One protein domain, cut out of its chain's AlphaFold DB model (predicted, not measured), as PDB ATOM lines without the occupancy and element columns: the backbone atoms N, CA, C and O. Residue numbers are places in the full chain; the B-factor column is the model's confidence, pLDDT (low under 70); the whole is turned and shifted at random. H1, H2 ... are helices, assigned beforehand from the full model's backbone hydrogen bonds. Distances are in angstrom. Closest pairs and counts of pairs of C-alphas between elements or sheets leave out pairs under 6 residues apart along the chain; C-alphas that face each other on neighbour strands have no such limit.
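Overview. This is residues 178 to 270 of the 270 residues of a protein of Vibrio cholerae serotype O1 (strain ATCC 39541 / Classical Ogawa 395 / O395) (UniProt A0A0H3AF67). Helix H2 runs through the middle of a compact group of helices, with H1 folded back over one side of it and H6 side by side with it on another, while H3 packs on H6. H4 and the short H5 follow H3 along the chain, and H5 packs on the first residues of H2, Leu 205 and Gln 206. The printed part has 93 residues with six named helices, H1 to H6 in order, and no named strand; its class is all helix. It is compact, with a radius of gyration of the C-alphas of 13.0 A, and elongated, with spans of 42 by 26 by 20 A.

Along the chain. The longest helix, H1, covers residues 178 to 193 and 22.8 A, from C-alpha 178 at (-17.198, 24.847, -7.892). H2 is residues 205 to 217, 18.4 A; H3 is 223 to 231, H4 is 234 to 242 and H5 is 245 to 249. H6, residues 255 to 268, covers 20.5 A and ends with C-alpha 268 at (-21.693, 15.235, -26.978).

Arrangement. H1 and H2 form a helical hairpin; they touch at Leu 192 and Cys 208, their closest C-alphas, 5.9 A apart, at 37 degrees, only just a steep tilt. H2 touches H6, the same way at a shallow tilt of 6 degrees, closest at the C-alphas of Thr 217 and Tyr 265, 6.0 A. H3 touches H6, opposite ways at 24 degrees, a shallow tilt, closest at the C-alphas of Leu 227 and Ile 259, 6.3 A. H1 and H4 are near each other; H1 and H6 are apart. In H1 to H6 every O i to N i+4 pair is within hydrogen-bond range.

Size, cuts and confidence. The C-alphas of Pro 198 and Tyr 270 are the two farthest apart, 43.6 A. The printed part has no cut; the link H1 to H2 is long, the others tight. The mean pLDDT of the printed part is 90.9, with residues 197 to 200, 250 to 251 and 269 to 270 under 70.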
ATOM      1  N   VAL A 178     -17.551  23.896  -6.824       97.38
ATOM      2  CA  VAL A 178     -17.198  24.847  -7.892       97.38
ATOM      3  C   VAL A 178     -15.875  25.574  -7.579       97.38
ATOM      4  O   VAL A 178     -15.033  25.632  -8.472       97.38
ATOM      5  N   PRO A 179     -15.620  26.063  -6.345       97.69
ATOM      6  CA  PRO A 179     -14.325  26.648  -5.999       97.69
ATOM      7  C   PRO A 179     -13.125  25.708  -6.184       97.69
ATOM      8  O   PRO A 179     -12.098  26.166  -6.678       97.69
ATOM      9  N   ALA A 180     -13.237  24.414  -5.854       97.19
ATOM     10  CA  ALA A 180     -12.157  23.447  -6.078       97.19
ATOM     11  C   ALA A 180     -11.833  23.291  -7.574       97.19
ATOM     12  O   ALA A 180     -10.670  23.315  -7.974       97.19
ATOM     13  N   ARG A 181     -12.865  23.229  -8.426       98.25
ATOM     14  CA  ARG A 181     -12.694  23.151  -9.887       98.25
ATOM     15  C   ARG A 181     -12.117  24.436 -10.488       98.25
ATOM     16  O   ARG A 181     -11.316  24.368 -11.414       98.25
ATOM     17  N   ILE A 182     -12.494  25.605  -9.958       98.06
ATOM     18  CA  ILE A 182     -11.874  26.889 -10.329       98.06
ATOM     19  C   ILE A 182     -10.391  26.885  -9.942       98.06
ATOM     20  O   ILE A 182      -9.555  27.283 -10.750       98.06
ATOM     21  N   MET A 183     -10.059  26.413  -8.734       97.69
ATOM     22  CA  MET A 183      -8.675  26.324  -8.266       97.69
ATOM     23  C   MET A 183      -7.834  25.408  -9.157       97.69
ATOM     24  O   MET A 183      -6.733  25.801  -9.517       97.69
ATOM     25  N   ALA A 184      -8.367  24.260  -9.587       97.56
ATOM     26  CA  ALA A 184      -7.682  23.360 -10.518       97.56
ATOM     27  C   ALA A 184      -7.313  24.055 -11.844       97.56
ATOM     28  O   ALA A 184      -6.194  23.927 -12.331       97.56
ATOM     29  N   ILE A 185      -8.233  24.837 -12.422       98.38
ATOM     30  CA  ILE A 185      -7.975  25.600 -13.656       98.38
ATOM     31  C   ILE A 185      -6.897  26.664 -13.425       98.38
ATOM     32  O   ILE A 185      -6.000  26.814 -14.254       98.38
ATOM     33  N   ALA A 186      -6.988  27.397 -12.311       97.50
ATOM     34  CA  ALA A 186      -6.030  28.441 -11.967       97.50
ATOM     35  C   ALA A 186      -4.619  27.876 -11.733       97.50
ATOM     36  O   ALA A 186      -3.663  28.403 -12.298       97.50
ATOM     37  N   ASP A 187      -4.504  26.787 -10.969       95.94
ATOM     38  CA  ASP A 187      -3.240  26.103 -10.676       95.94
ATOM     39  C   ASP A 187      -2.583  25.562 -11.952       95.94
ATOM     40  O   ASP A 187      -1.422  25.853 -12.234       95.94
ATOM     41  N   VAL A 188      -3.352  24.869 -12.801       95.94
ATOM     42  CA  VAL A 188      -2.849  24.353 -14.083       95.94
ATOM     43  C   VAL A 188      -2.356  25.487 -14.982       95.94
ATOM     44  O   VAL A 188      -1.287  25.370 -15.585       95.94
ATOM     45  N   PHE A 189      -3.110  26.583 -15.098       96.19
ATOM     46  CA  PHE A 189      -2.714  27.701 -15.954       96.19
ATOM     47  C   PHE A 189      -1.450  28.401 -15.443       96.19
ATOM     48  O   PHE A 189      -0.535  28.666 -16.228       96.19
ATOM     49  N   GLU A 190      -1.358  28.654 -14.136       93.56
ATOM     50  CA  GLU A 190      -0.166  29.231 -13.504       93.56
ATOM     51  C   GLU A 190       1.049  28.315 -13.714       93.56
ATOM     52  O   GLU A 190       2.065  28.745 -14.263       93.56
ATOM     53  N   ALA A 191       0.908  27.016 -13.440       91.12
ATOM     54  CA  ALA A 191       1.994  26.052 -13.566       91.12
ATOM     55  C   ALA A 191       2.500  25.879 -15.011       91.12
ATOM     56  O   ALA A 191       3.672  25.545 -15.230       91.12
ATOM     57  N   LEU A 192       1.631  26.059 -16.012       91.62
ATOM     58  CA  LEU A 192       2.004  26.003 -17.427       91.62
ATOM     59  C   LEU A 192       2.714  27.278 -17.895       91.62
ATOM     60  O   LEU A 192       3.651  27.184 -18.694       91.62
ATOM     61  N   THR A 193       2.275  28.436 -17.405       91.38
ATOM     62  CA  THR A 193       2.758  29.751 -17.847       91.38
ATOM     63  C   THR A 193       3.960  30.265 -17.053       91.38
ATOM     64  O   THR A 193       4.679  31.137 -17.547       91.38
ATOM     65  N   SER A 194       4.219  29.715 -15.864       85.88
ATOM     66  CA  SER A 194       5.320  30.149 -15.009       85.88
ATOM     67  C   SER A 194       6.700  29.967 -15.665       85.88
ATOM     68  O   SER A 194       6.995  28.951 -16.306       85.88
ATOM     69  N   ASN A 195       7.550  30.985 -15.501       77.06
ATOM     70  CA  ASN A 195       8.888  31.095 -16.088       77.06
ATOM     71  C   ASN A 195      10.034  30.951 -15.073       77.06
ATOM     72  O   ASN A 195      11.201  31.023 -15.457       77.06
ATOM     73  N   ASP A 196       9.714  30.722 -13.800       70.38
ATOM     74  CA  ASP A 196      10.672  30.691 -12.692       70.38
ATOM     75  C   ASP A 196      11.308  29.307 -12.466       70.38
ATOM     76  O   ASP A 196      12.195  29.143 -11.625       70.38
ATOM     77  N   ARG A 197      10.887  28.297 -13.236       68.88
ATOM     78  CA  ARG A 197      11.332  26.909 -13.075       68.88
ATOM     79  C   ARG A 197      12.654  26.683 -13.820       68.88
ATOM     80  O   ARG A 197      12.646  26.569 -15.045       68.88
ATOM     81  N   PRO A 198      13.796  26.495 -13.126       65.56
ATOM     82  CA  PRO A 198      15.113  26.384 -13.771       65.56
ATOM     83  C   PRO A 198      15.250  25.158 -14.688       65.56
ATOM     84  O   PRO A 198      16.144  25.100 -15.526       65.56
ATOM     85  N   TYR A 199      14.358  24.177 -14.536       63.88
ATOM     86  CA  TYR A 199      14.339  22.920 -15.280       63.88
ATOM     87  C   TYR A 199      13.381  22.920 -16.482       63.88
ATOM     88  O   TYR A 199      13.330  21.932 -17.213       63.88
ATOM     89  N   LYS A 200      12.593  23.983 -16.701       65.50
ATOM     90  CA  LYS A 200      11.587  24.018 -17.768       65.50
ATOM     91  C   LYS A 200      11.468  25.420 -18.349       65.50
ATOM     92  O   LYS A 200      11.174  26.369 -17.636       65.50
ATOM     93  N   LYS A 201      11.637  25.546 -19.667       72.50
ATOM     94  CA  LYS A 201      11.286  26.790 -20.359       72.50
ATOM     95  C   LYS A 201       9.782  27.025 -20.226       72.50
ATOM     96  O   LYS A 201       9.000  26.091 -20.425       72.50
ATOM     97  N   ALA A 202       9.405  28.259 -19.905       78.12
ATOM     98  CA  ALA A 202       8.009  28.663 -19.863       78.12
ATOM     99  C   ALA A 202       7.343  28.372 -21.213       78.12
ATOM    100  O   ALA A 202       7.953  28.584 -22.266       78.12
ATOM    101  N   LYS A 203       6.108  27.872 -21.179       86.25
ATOM    102  CA  LYS A 203       5.340  27.644 -22.401       86.25
ATOM    103  C   LYS A 203       4.786  28.957 -22.928       86.25
ATOM    104  O   LYS A 203       4.529  29.890 -22.163       86.25
ATOM    105  N   SER A 204       4.603  29.026 -24.241       91.69
ATOM    106  CA  SER A 204       3.897  30.145 -24.853       91.69
ATOM    107  C   SER A 204       2.426  30.135 -24.422       91.69
ATOM    108  O   SER A 204       1.873  29.083 -24.081       91.69
ATOM    109  N   LEU A 205       1.764  31.297 -24.444       93.62
ATOM    110  CA  LEU A 205       0.340  31.371 -24.104       93.62
ATOM    111  C   LEU A 205      -0.495  30.443 -25.003       93.62
ATOM    112  O   LEU A 205      -1.385  29.750 -24.519       93.62
ATOM    113  N   GLN A 206      -0.155  30.365 -26.293       94.50
ATOM    114  CA  GLN A 206      -0.808  29.472 -27.251       94.50
ATOM    115  C   GLN A 206      -0.663  27.996 -26.862       94.50
ATOM    116  O   GLN A 206      -1.653  27.266 -26.863       94.50
ATOM    117  N   GLU A 207       0.541  27.554 -26.486       93.38
ATOM    118  CA  GLU A 207       0.758  26.182 -26.014       93.38
ATOM    119  C   GLU A 207      -0.053  25.882 -24.748       93.38
ATOM    120  O   GLU A 207      -0.609  24.793 -24.618       93.38
ATOM    121  N   CYS A 208      -0.135  26.838 -23.817       95.00
ATOM    122  CA  CYS A 208      -0.892  26.670 -22.578       95.00
ATOM    123  C   CYS A 208      -2.385  26.477 -22.861       95.00
ATOM    124  O   CYS A 208      -2.993  25.545 -22.336       95.00
ATOM    125  N   ILE A 209      -2.968  27.312 -23.726       97.19
ATOM    126  CA  ILE A 209      -4.386  27.217 -24.095       97.19
ATOM    127  C   ILE A 209      -4.687  25.928 -24.863       97.19
ATOM    128  O   ILE A 209      -5.711  25.298 -24.595       97.19
ATOM    129  N   ALA A 210      -3.787  25.479 -25.740       96.94
ATOM    130  CA  ALA A 210      -3.925  24.185 -26.403       96.94
ATOM    131  C   ALA A 210      -3.963  23.026 -25.394       96.94
ATOM    132  O   ALA A 210      -4.916  22.250 -25.396       96.94
ATOM    133  N   ILE A 211      -2.995  22.973 -24.471       96.81
ATOM    134  CA  ILE A 211      -2.938  21.939 -23.425       96.81
ATOM    135  C   ILE A 211      -4.198  21.969 -22.554       96.81
ATOM    136  O   ILE A 211      -4.796  20.926 -22.301       96.81
ATOM    137  N   MET A 212      -4.627  23.148 -22.100       98.25
ATOM    138  CA  MET A 212      -5.817  23.258 -21.253       98.25
ATOM    139  C   MET A 212      -7.106  22.895 -21.994       98.25
ATOM    140  O   MET A 212      -8.004  22.313 -21.391       98.25
ATOM    141  N   THR A 213      -7.194  23.174 -23.298       98.44
ATOM    142  CA  THR A 213      -8.327  22.727 -24.119       98.44
ATOM    143  C   THR A 213      -8.387  21.206 -24.175       98.44
ATOM    144  O   THR A 213      -9.448  20.647 -23.916       98.44
ATOM    145  N   ASP A 214      -7.256  20.536 -24.416       98.12
ATOM    146  CA  ASP A 214      -7.185  19.069 -24.403       98.12
ATOM    147  C   ASP A 214      -7.529  18.499 -23.018       98.12
ATOM    148  O   ASP A 214      -8.187  17.466 -22.896       98.12
ATOM    149  N   MET A 215      -7.125  19.178 -21.942       98.25
ATOM    150  CA  MET A 215      -7.489  18.804 -20.572       98.25
ATOM    151  C   MET A 215      -8.996  18.937 -20.320       98.25
ATOM    152  O   MET A 215      -9.582  18.072 -19.667       98.25
ATOM    153  N   ALA A 216      -9.642  19.983 -20.838       98.06
ATOM    154  CA  ALA A 216     -11.084  20.176 -20.708       98.06
ATOM    155  C   ALA A 216     -11.880  19.126 -21.499       98.06
ATOM    156  O   ALA A 216     -12.882  18.623 -20.999       98.06
ATOM    157  N   THR A 217     -11.422  18.754 -22.697       97.44
ATOM    158  CA  THR A 217     -12.101  17.785 -23.578       97.44
ATOM    159  C   THR A 217     -11.718  16.324 -23.316       97.44
ATOM    160  O   THR A 217     -12.222  15.422 -23.979       97.44
ATOM    161  N   SER A 218     -10.849  16.065 -22.334       96.00
ATOM    162  CA  SER A 218     -10.488  14.715 -21.864       96.00
ATOM    163  C   SER A 218     -10.963  14.419 -20.436       96.00
ATOM    164  O   SER A 218     -10.572  13.408 -19.847       96.00
ATOM    165  N   GLY A 219     -11.786  15.302 -19.856       95.19
ATOM    166  CA  GLY A 219     -12.320  15.150 -18.500       95.19
ATOM    167  C   GLY A 219     -11.296  15.400 -17.388       95.19
ATOM    168  O   GLY A 219     -11.468  14.919 -16.270       95.19
ATOM    169  N   HIS A 220     -10.206  16.121 -17.657       97.31
ATOM    170  CA  HIS A 220      -9.244  16.489 -16.617       97.31
ATOM    171  C   HIS A 220      -9.727  17.692 -15.798       97.31
ATOM    172  O   HIS A 220      -9.816  17.592 -14.580       97.31
ATOM    173  N   ILE A 221     -10.070  18.802 -16.457       98.19
ATOM    174  CA  ILE A 221     -10.592  20.027 -15.820       98.19
ATOM    175  C   ILE A 221     -12.055  20.256 -16.201       98.19
ATOM    176  O   ILE A 221     -12.528  19.695 -17.186       98.19
ATOM    177  N   ASP A 222     -12.776  21.082 -15.437       98.06
ATOM    178  CA  ASP A 222     -14.188  21.376 -15.709       98.06
ATOM    179  C   ASP A 222     -14.348  22.155 -17.034       98.06
ATOM    180  O   ASP A 222     -13.938  23.321 -17.113       98.06
ATOM    181  N   PRO A 223     -14.968  21.561 -18.074       98.06
ATOM    182  CA  PRO A 223     -15.093  22.195 -19.385       98.06
ATOM    183  C   PRO A 223     -15.988  23.439 -19.368       98.06
ATOM    184  O   PRO A 223     -15.778  24.354 -20.163       98.06
ATOM    185  N   LYS A 224     -16.970  23.525 -18.461       98.06
ATOM    186  CA  LYS A 224     -17.886  24.675 -18.380       98.06
ATOM    187  C   LYS A 224     -17.194  25.874 -17.748       98.06
ATOM    188  O   LYS A 224     -17.350  26.995 -18.226       98.06
ATOM    189  N   LEU A 225     -16.413  25.643 -16.697       98.44
ATOM    190  CA  LEU A 225     -15.622  26.700 -16.067       98.44
ATOM    191  C   LEU A 225     -14.468  27.147 -16.969       98.44
ATOM    192  O   LEU A 225     -14.212  28.345 -17.081       98.44
ATOM    193  N   TYR A 226     -13.820  26.212 -17.670       98.62
ATOM    194  CA  TYR A 226     -12.793  26.551 -18.652       98.62
ATOM    195  C   TYR A 226     -13.361  27.355 -19.834       98.62
ATOM    196  O   TYR A 226     -12.744  28.316 -20.291       98.62
ATOM    197  N   LEU A 227     -14.580  27.040 -20.284       98.38
ATOM    198  CA  LEU A 227     -15.275  27.841 -21.293       98.38
ATOM    199  C   LEU A 227     -15.477  29.293 -20.831       98.38
ATOM    200  O   LEU A 227     -15.201  30.211 -21.600       98.38
ATOM    201  N   LEU A 228     -15.906  29.512 -19.582       98.25
ATOM    202  CA  LEU A 228     -16.025  30.862 -19.014       98.25
ATOM    203  C   LEU A 228     -14.667  31.574 -18.963       98.25
ATOM    204  O   LEU A 228     -14.579  32.752 -19.304       98.25
ATOM    205  N   PHE A 229     -13.604  30.857 -18.588       98.31
ATOM    206  CA  PHE A 229     -12.240  31.386 -18.572       98.31
ATOM    207  C   PHE A 229     -11.813  31.932 -19.948       98.31
ATOM    208  O   PHE A 229     -11.295  33.048 -20.021       98.31
ATOM    209  N   LEU A 230     -12.122  31.211 -21.033       97.94
ATOM    210  CA  LEU A 230     -11.867  31.664 -22.406       97.94
ATOM    211  C   LEU A 230     -12.787  32.816 -22.834       97.94
ATOM    212  O   LEU A 230     -12.311  33.818 -23.363       97.94
ATOM    213  N   GLN A 231     -14.099  32.700 -22.604       97.50
ATOM    214  CA  GLN A 231     -15.098  33.691 -23.040       97.50
ATOM    215  C   GLN A 231     -14.892  35.069 -22.406       97.50
ATOM    216  O   GLN A 231     -15.181  36.090 -23.029       97.50
ATOM    217  N   HIS A 232     -14.376  35.099 -21.179       97.12
ATOM    218  CA  HIS A 232     -14.048  36.331 -20.472       97.12
ATOM    219  C   HIS A 232     -12.609  36.810 -20.714       97.12
ATOM    220  O   HIS A 232     -12.192  37.780 -20.088       97.12
ATOM    221  N   ASN A 233     -11.862  36.176 -21.628       95.44
ATOM    222  CA  ASN A 233     -10.472  36.506 -21.960       95.44
ATOM    223  C   ASN A 233      -9.542  36.551 -20.734       95.44
ATOM    224  O   ASN A 233      -8.595  37.342 -20.691       95.44
ATOM    225  N   LEU A 234      -9.801  35.708 -19.728       96.56
ATOM    226  CA  LEU A 234      -9.039  35.732 -18.476       96.56
ATOM    227  C   LEU A 234      -7.578  35.332 -18.700       96.56
ATOM    228  O   LEU A 234      -6.689  35.902 -18.071       96.56
ATOM    229  N   HIS A 235      -7.318  34.422 -19.643       94.62
ATOM    230  CA  HIS A 235      -5.965  34.068 -20.076       94.62
ATOM    231  C   HIS A 235      -5.187  35.269 -20.604       94.62
ATOM    232  O   HIS A 235      -4.019  35.432 -20.267       94.62
ATOM    233  N   GLN A 236      -5.839  36.113 -21.405       93.38
ATOM    234  CA  GLN A 236      -5.227  37.293 -22.005       93.38
ATOM    235  C   GLN A 236      -4.977  38.371 -20.948       93.38
ATOM    236  O   GLN A 236      -3.875  38.903 -20.862       93.38
ATOM    237  N   THR A 237      -5.970  38.644 -20.094       94.31
ATOM    238  CA  THR A 237      -5.823  39.608 -18.991       94.31
ATOM    239  C   THR A 237      -4.695  39.208 -18.041       94.31
ATOM    240  O   THR A 237      -3.907  40.057 -17.633       94.31
ATOM    241  N   TYR A 238      -4.581  37.920 -17.706       94.31
ATOM    242  CA  TYR A 238      -3.468  37.420 -16.902       94.31
ATOM    243  C   TYR A 238      -2.132  37.558 -17.639       94.31
ATOM    244  O   TYR A 238      -1.154  38.028 -17.060       94.31
ATOM    245  N   ALA A 239      -2.087  37.189 -18.923       92.12
ATOM    246  CA  ALA A 239      -0.874  37.265 -19.728       92.12
ATOM    247  C   ALA A 239      -0.301  38.684 -19.803       92.12
ATOM    248  O   ALA A 239       0.893  38.871 -19.600       92.12
ATOM    249  N   GLU A 240      -1.160  39.681 -20.016       92.06
ATOM    250  CA  GLU A 240      -0.777  41.095 -20.070       92.06
ATOM    251  C   GLU A 240      -0.248  41.635 -18.736       92.06
ATOM    252  O   GLU A 240       0.542  42.578 -18.725       92.06
ATOM    253  N   GLN A 241      -0.689  41.062 -17.612       93.31
ATOM    254  CA  GLN A 241      -0.300  41.512 -16.276       93.31
ATOM    255  C   GLN A 241       0.954  40.816 -15.746       93.31
ATOM    256  O   GLN A 241       1.743  41.449 -15.043       93.31
ATOM    257  N   PHE A 242       1.127  39.526 -16.045       92.31
ATOM    258  CA  PHE A 242       2.085  38.678 -15.330       92.31
ATOM    259  C   PHE A 242       3.101  37.968 -16.223       92.31
ATOM    260  O   PHE A 242       4.141  37.550 -15.715       92.31
ATOM    261  N   LEU A 243       2.841  37.811 -17.524       90.50
ATOM    262  CA  LEU A 243       3.748  37.084 -18.414       90.50
ATOM    263  C   LEU A 243       4.707  38.025 -19.136       90.50
ATOM    264  O   LEU A 243       4.419  39.201 -19.362       90.50
ATOM    265  N   SER A 244       5.867  37.491 -19.524       88.44
ATOM    266  CA  SER A 244       6.802  38.259 -20.340       88.44
ATOM    267  C   SER A 244       6.211  38.510 -21.727       88.44
ATOM    268  O   SER A 244       5.445  37.704 -22.264       88.44
ATOM    269  N   VAL A 245       6.608  39.627 -22.331       85.06
ATOM    270  CA  VAL A 245       6.173  40.049 -23.667       85.06
ATOM    271  C   VAL A 245       6.368  38.930 -24.694       85.06
ATOM    272  O   VAL A 245       5.488  38.661 -25.507       85.06
ATOM    273  N   GLU A 246       7.483  38.207 -24.612       84.94
ATOM    274  CA  GLU A 246       7.816  37.103 -25.512       84.94
ATOM    275  C   GLU A 246       6.850  35.916 -25.391       84.94
ATOM    276  O   GLU A 246       6.602  35.241 -26.393       84.94
ATOM    277  N   GLN A 247       6.295  35.661 -24.199       83.44
ATOM    278  CA  GLN A 247       5.395  34.530 -23.947       83.44
ATOM    279  C   GLN A 247       4.025  34.713 -24.612       83.44
ATOM    280  O   GLN A 247       3.422  33.725 -25.050       83.44
ATOM    281  N   TYR A 248       3.527  35.952 -24.710       81.56
ATOM    282  CA  TYR A 248       2.171  36.218 -25.201       81.56
ATOM    283  C   TYR A 248       2.098  37.038 -26.496       81.56
ATOM    284  O   TYR A 248       1.173  36.815 -27.268       81.56
ATOM    285  N   GLN A 249       3.058  37.917 -26.817       72.06
ATOM    286  CA  GLN A 249       2.997  38.706 -28.063       72.06
ATOM    287  C   GLN A 249       3.383  37.913 -29.315       72.06
ATOM    288  O   GLN A 249       2.892  38.208 -30.402       72.06
ATOM    289  N   ASN A 250       4.206  36.872 -29.173       69.12
ATOM    290  CA  ASN A 250       4.520  35.951 -30.271       69.12
ATOM    291  C   ASN A 250       3.481  34.820 -30.415       69.12
ATOM    292  O   ASN A 250       3.657  33.927 -31.241       69.12
ATOM    293  N   SER A 251       2.414  34.844 -29.609       67.31
ATOM    294  CA  SER A 251       1.390  33.801 -29.526       67.31
ATOM    295  C   SER A 251       0.056  34.338 -30.037       67.31
ATOM    296  O   SER A 251      -0.646  35.047 -29.320       67.31
ATOM    297  N   VAL A 252      -0.341  33.981 -31.259       77.88
ATOM    298  CA  VAL A 252      -1.713  34.245 -31.718       77.88
ATOM    299  C   VAL A 252      -2.600  33.115 -31.203       77.88
ATOM    300  O   VAL A 252      -2.574  32.004 -31.732       77.88
ATOM    301  N   VAL A 253      -3.356  33.381 -30.139       85.19
ATOM    302  CA  VAL A 253      -4.340  32.431 -29.606       85.19
ATOM    303  C   VAL A 253      -5.651  32.596 -30.370       85.19
ATOM    304  O   VAL A 253      -6.356  33.590 -30.179       85.19
ATOM    305  N   ASP A 254      -6.020  31.610 -31.190       92.06
ATOM    306  CA  ASP A 254      -7.368  31.537 -31.764       92.06
ATOM    307  C   ASP A 254      -8.367  31.088 -30.688       92.06
ATOM    308  O   ASP A 254      -8.781  29.932 -30.585       92.06
ATOM    309  N   THR A 255      -8.729  32.032 -29.820       93.81
ATOM    310  CA  THR A 255      -9.637  31.785 -28.693       93.81
ATOM    311  C   THR A 255     -10.989  31.252 -29.184       93.81
ATOM    312  O   THR A 255     -11.609  30.431 -28.507       93.81
ATOM    313  N   GLN A 256     -11.431  31.659 -30.379       96.06
ATOM    314  CA  GLN A 256     -12.697  31.207 -30.943       96.06
ATOM    315  C   GLN A 256     -12.638  29.726 -31.332       96.06
ATOM    316  O   GLN A 256     -13.588  28.999 -31.040       96.06
ATOM    317  N   GLU A 257     -11.538  29.260 -31.928       96.75
ATOM    318  CA  GLU A 257     -11.327  27.837 -32.221       96.75
ATOM    319  C   GLU A 257     -11.423  26.984 -30.945       96.75
ATOM    320  O   GLU A 257     -12.157  25.992 -30.904       96.75
ATOM    321  N   HIS A 258     -10.740  27.397 -29.874       97.69
ATOM    322  CA  HIS A 258     -10.760  26.686 -28.592       97.69
ATOM    323  C   HIS A 258     -12.156  26.674 -27.952       97.69
ATOM    324  O   HIS A 258     -12.622  25.621 -27.513       97.69
ATOM    325  N   ILE A 259     -12.873  27.802 -27.982       98.06
ATOM    326  CA  ILE A 259     -14.273  27.881 -27.540       98.06
ATOM    327  C   ILE A 259     -15.149  26.889 -28.318       98.06
ATOM    328  O   ILE A 259     -15.949  26.176 -27.710       98.06
ATOM    329  N   GLN A 260     -15.001  26.804 -29.645       97.69
ATOM    330  CA  GLN A 260     -15.788  25.872 -30.456       97.69
ATOM    331  C   GLN A 260     -15.493  24.408 -30.116       97.69
ATOM    332  O   GLN A 260     -16.435  23.622 -30.026       97.69
ATOM    333  N   LYS A 261     -14.225  24.049 -29.873       97.31
ATOM    334  CA  LYS A 261     -13.839  22.693 -29.441       97.31
ATOM    335  C   LYS A 261     -14.493  22.314 -28.114       97.31
ATOM    336  O   LYS A 261     -15.109  21.256 -28.018       97.31
ATOM    337  N   VAL A 262     -14.431  23.197 -27.116       97.69
ATOM    338  CA  VAL A 262     -15.046  22.948 -25.800       97.69
ATOM    339  C   VAL A 262     -16.572  22.860 -25.913       97.69
ATOM    340  O   VAL A 262     -17.183  21.973 -25.325       97.69
ATOM    341  N   LEU A 263     -17.204  23.726 -26.715       97.69
ATOM    342  CA  LEU A 263     -18.647  23.666 -26.975       97.69
ATOM    343  C   LEU A 263     -19.075  22.414 -27.748       97.69
ATOM    344  O   LEU A 263     -20.220  21.991 -27.611       97.69
ATOM    345  N   ALA A 264     -18.228  21.870 -28.622       96.81
ATOM    346  CA  ALA A 264     -18.501  20.611 -29.311       96.81
ATOM    347  C   ALA A 264     -18.486  19.444 -28.316       96.81
ATOM    348  O   ALA A 264     -19.478  18.732 -28.227       96.81
ATOM    349  N   TYR A 265     -17.439  19.348 -27.490       96.00
ATOM    350  CA  TYR A 265     -17.345  18.351 -26.421       96.00
ATOM    351  C   TYR A 265     -18.545  18.411 -25.465       96.00
ATOM    352  O   TYR A 265     -19.236  17.420 -25.256       96.00
ATOM    353  N   LEU A 266     -18.890  19.612 -24.986       95.69
ATOM    354  CA  LEU A 266     -20.050  19.808 -24.118       95.69
ATOM    355  C   LEU A 266     -21.380  19.406 -24.765       95.69
ATOM    356  O   LEU A 266     -22.324  19.176 -24.028       95.69
ATOM    357  N   ARG A 267     -21.497  19.372 -26.099       93.31
ATOM    358  CA  ARG A 267     -22.718  18.944 -26.802       93.31
ATOM    359  C   ARG A 267     -22.824  17.430 -26.957       93.31
ATOM    360  O   ARG A 267     -23.928  16.959 -27.178       93.31
ATOM    361  N   GLU A 268     -21.715  16.701 -26.884       84.62
ATOM    362  CA  GLU A 268     -21.693  15.235 -26.978       84.62
ATOM    363  C   GLU A 268     -22.068  14.562 -25.647       84.62
ATOM    364  O   GLU A 268     -22.565  13.439 -25.647       84.62
ATOM    365  N   ASP A 269     -21.884  15.267 -24.525       64.31
ATOM    366  CA  ASP A 269     -22.238  14.809 -23.174       64.31
ATOM    367  C   ASP A 269     -23.734  15.002 -22.807       64.31
ATOM    368  O   ASP A 269     -24.147  14.626 -21.704       64.31
ATOM    369  N   TYR A 270     -24.549  15.591 -23.697       49.88
ATOM    370  CA  TYR A 270     -26.003  15.795 -23.538       49.88
ATOM    371  C   TYR A 270     -26.802  15.067 -24.621       49.88
ATOM    372  O   TYR A 270     -27.893  14.555 -24.274       49.88
TER     373      TYR A 270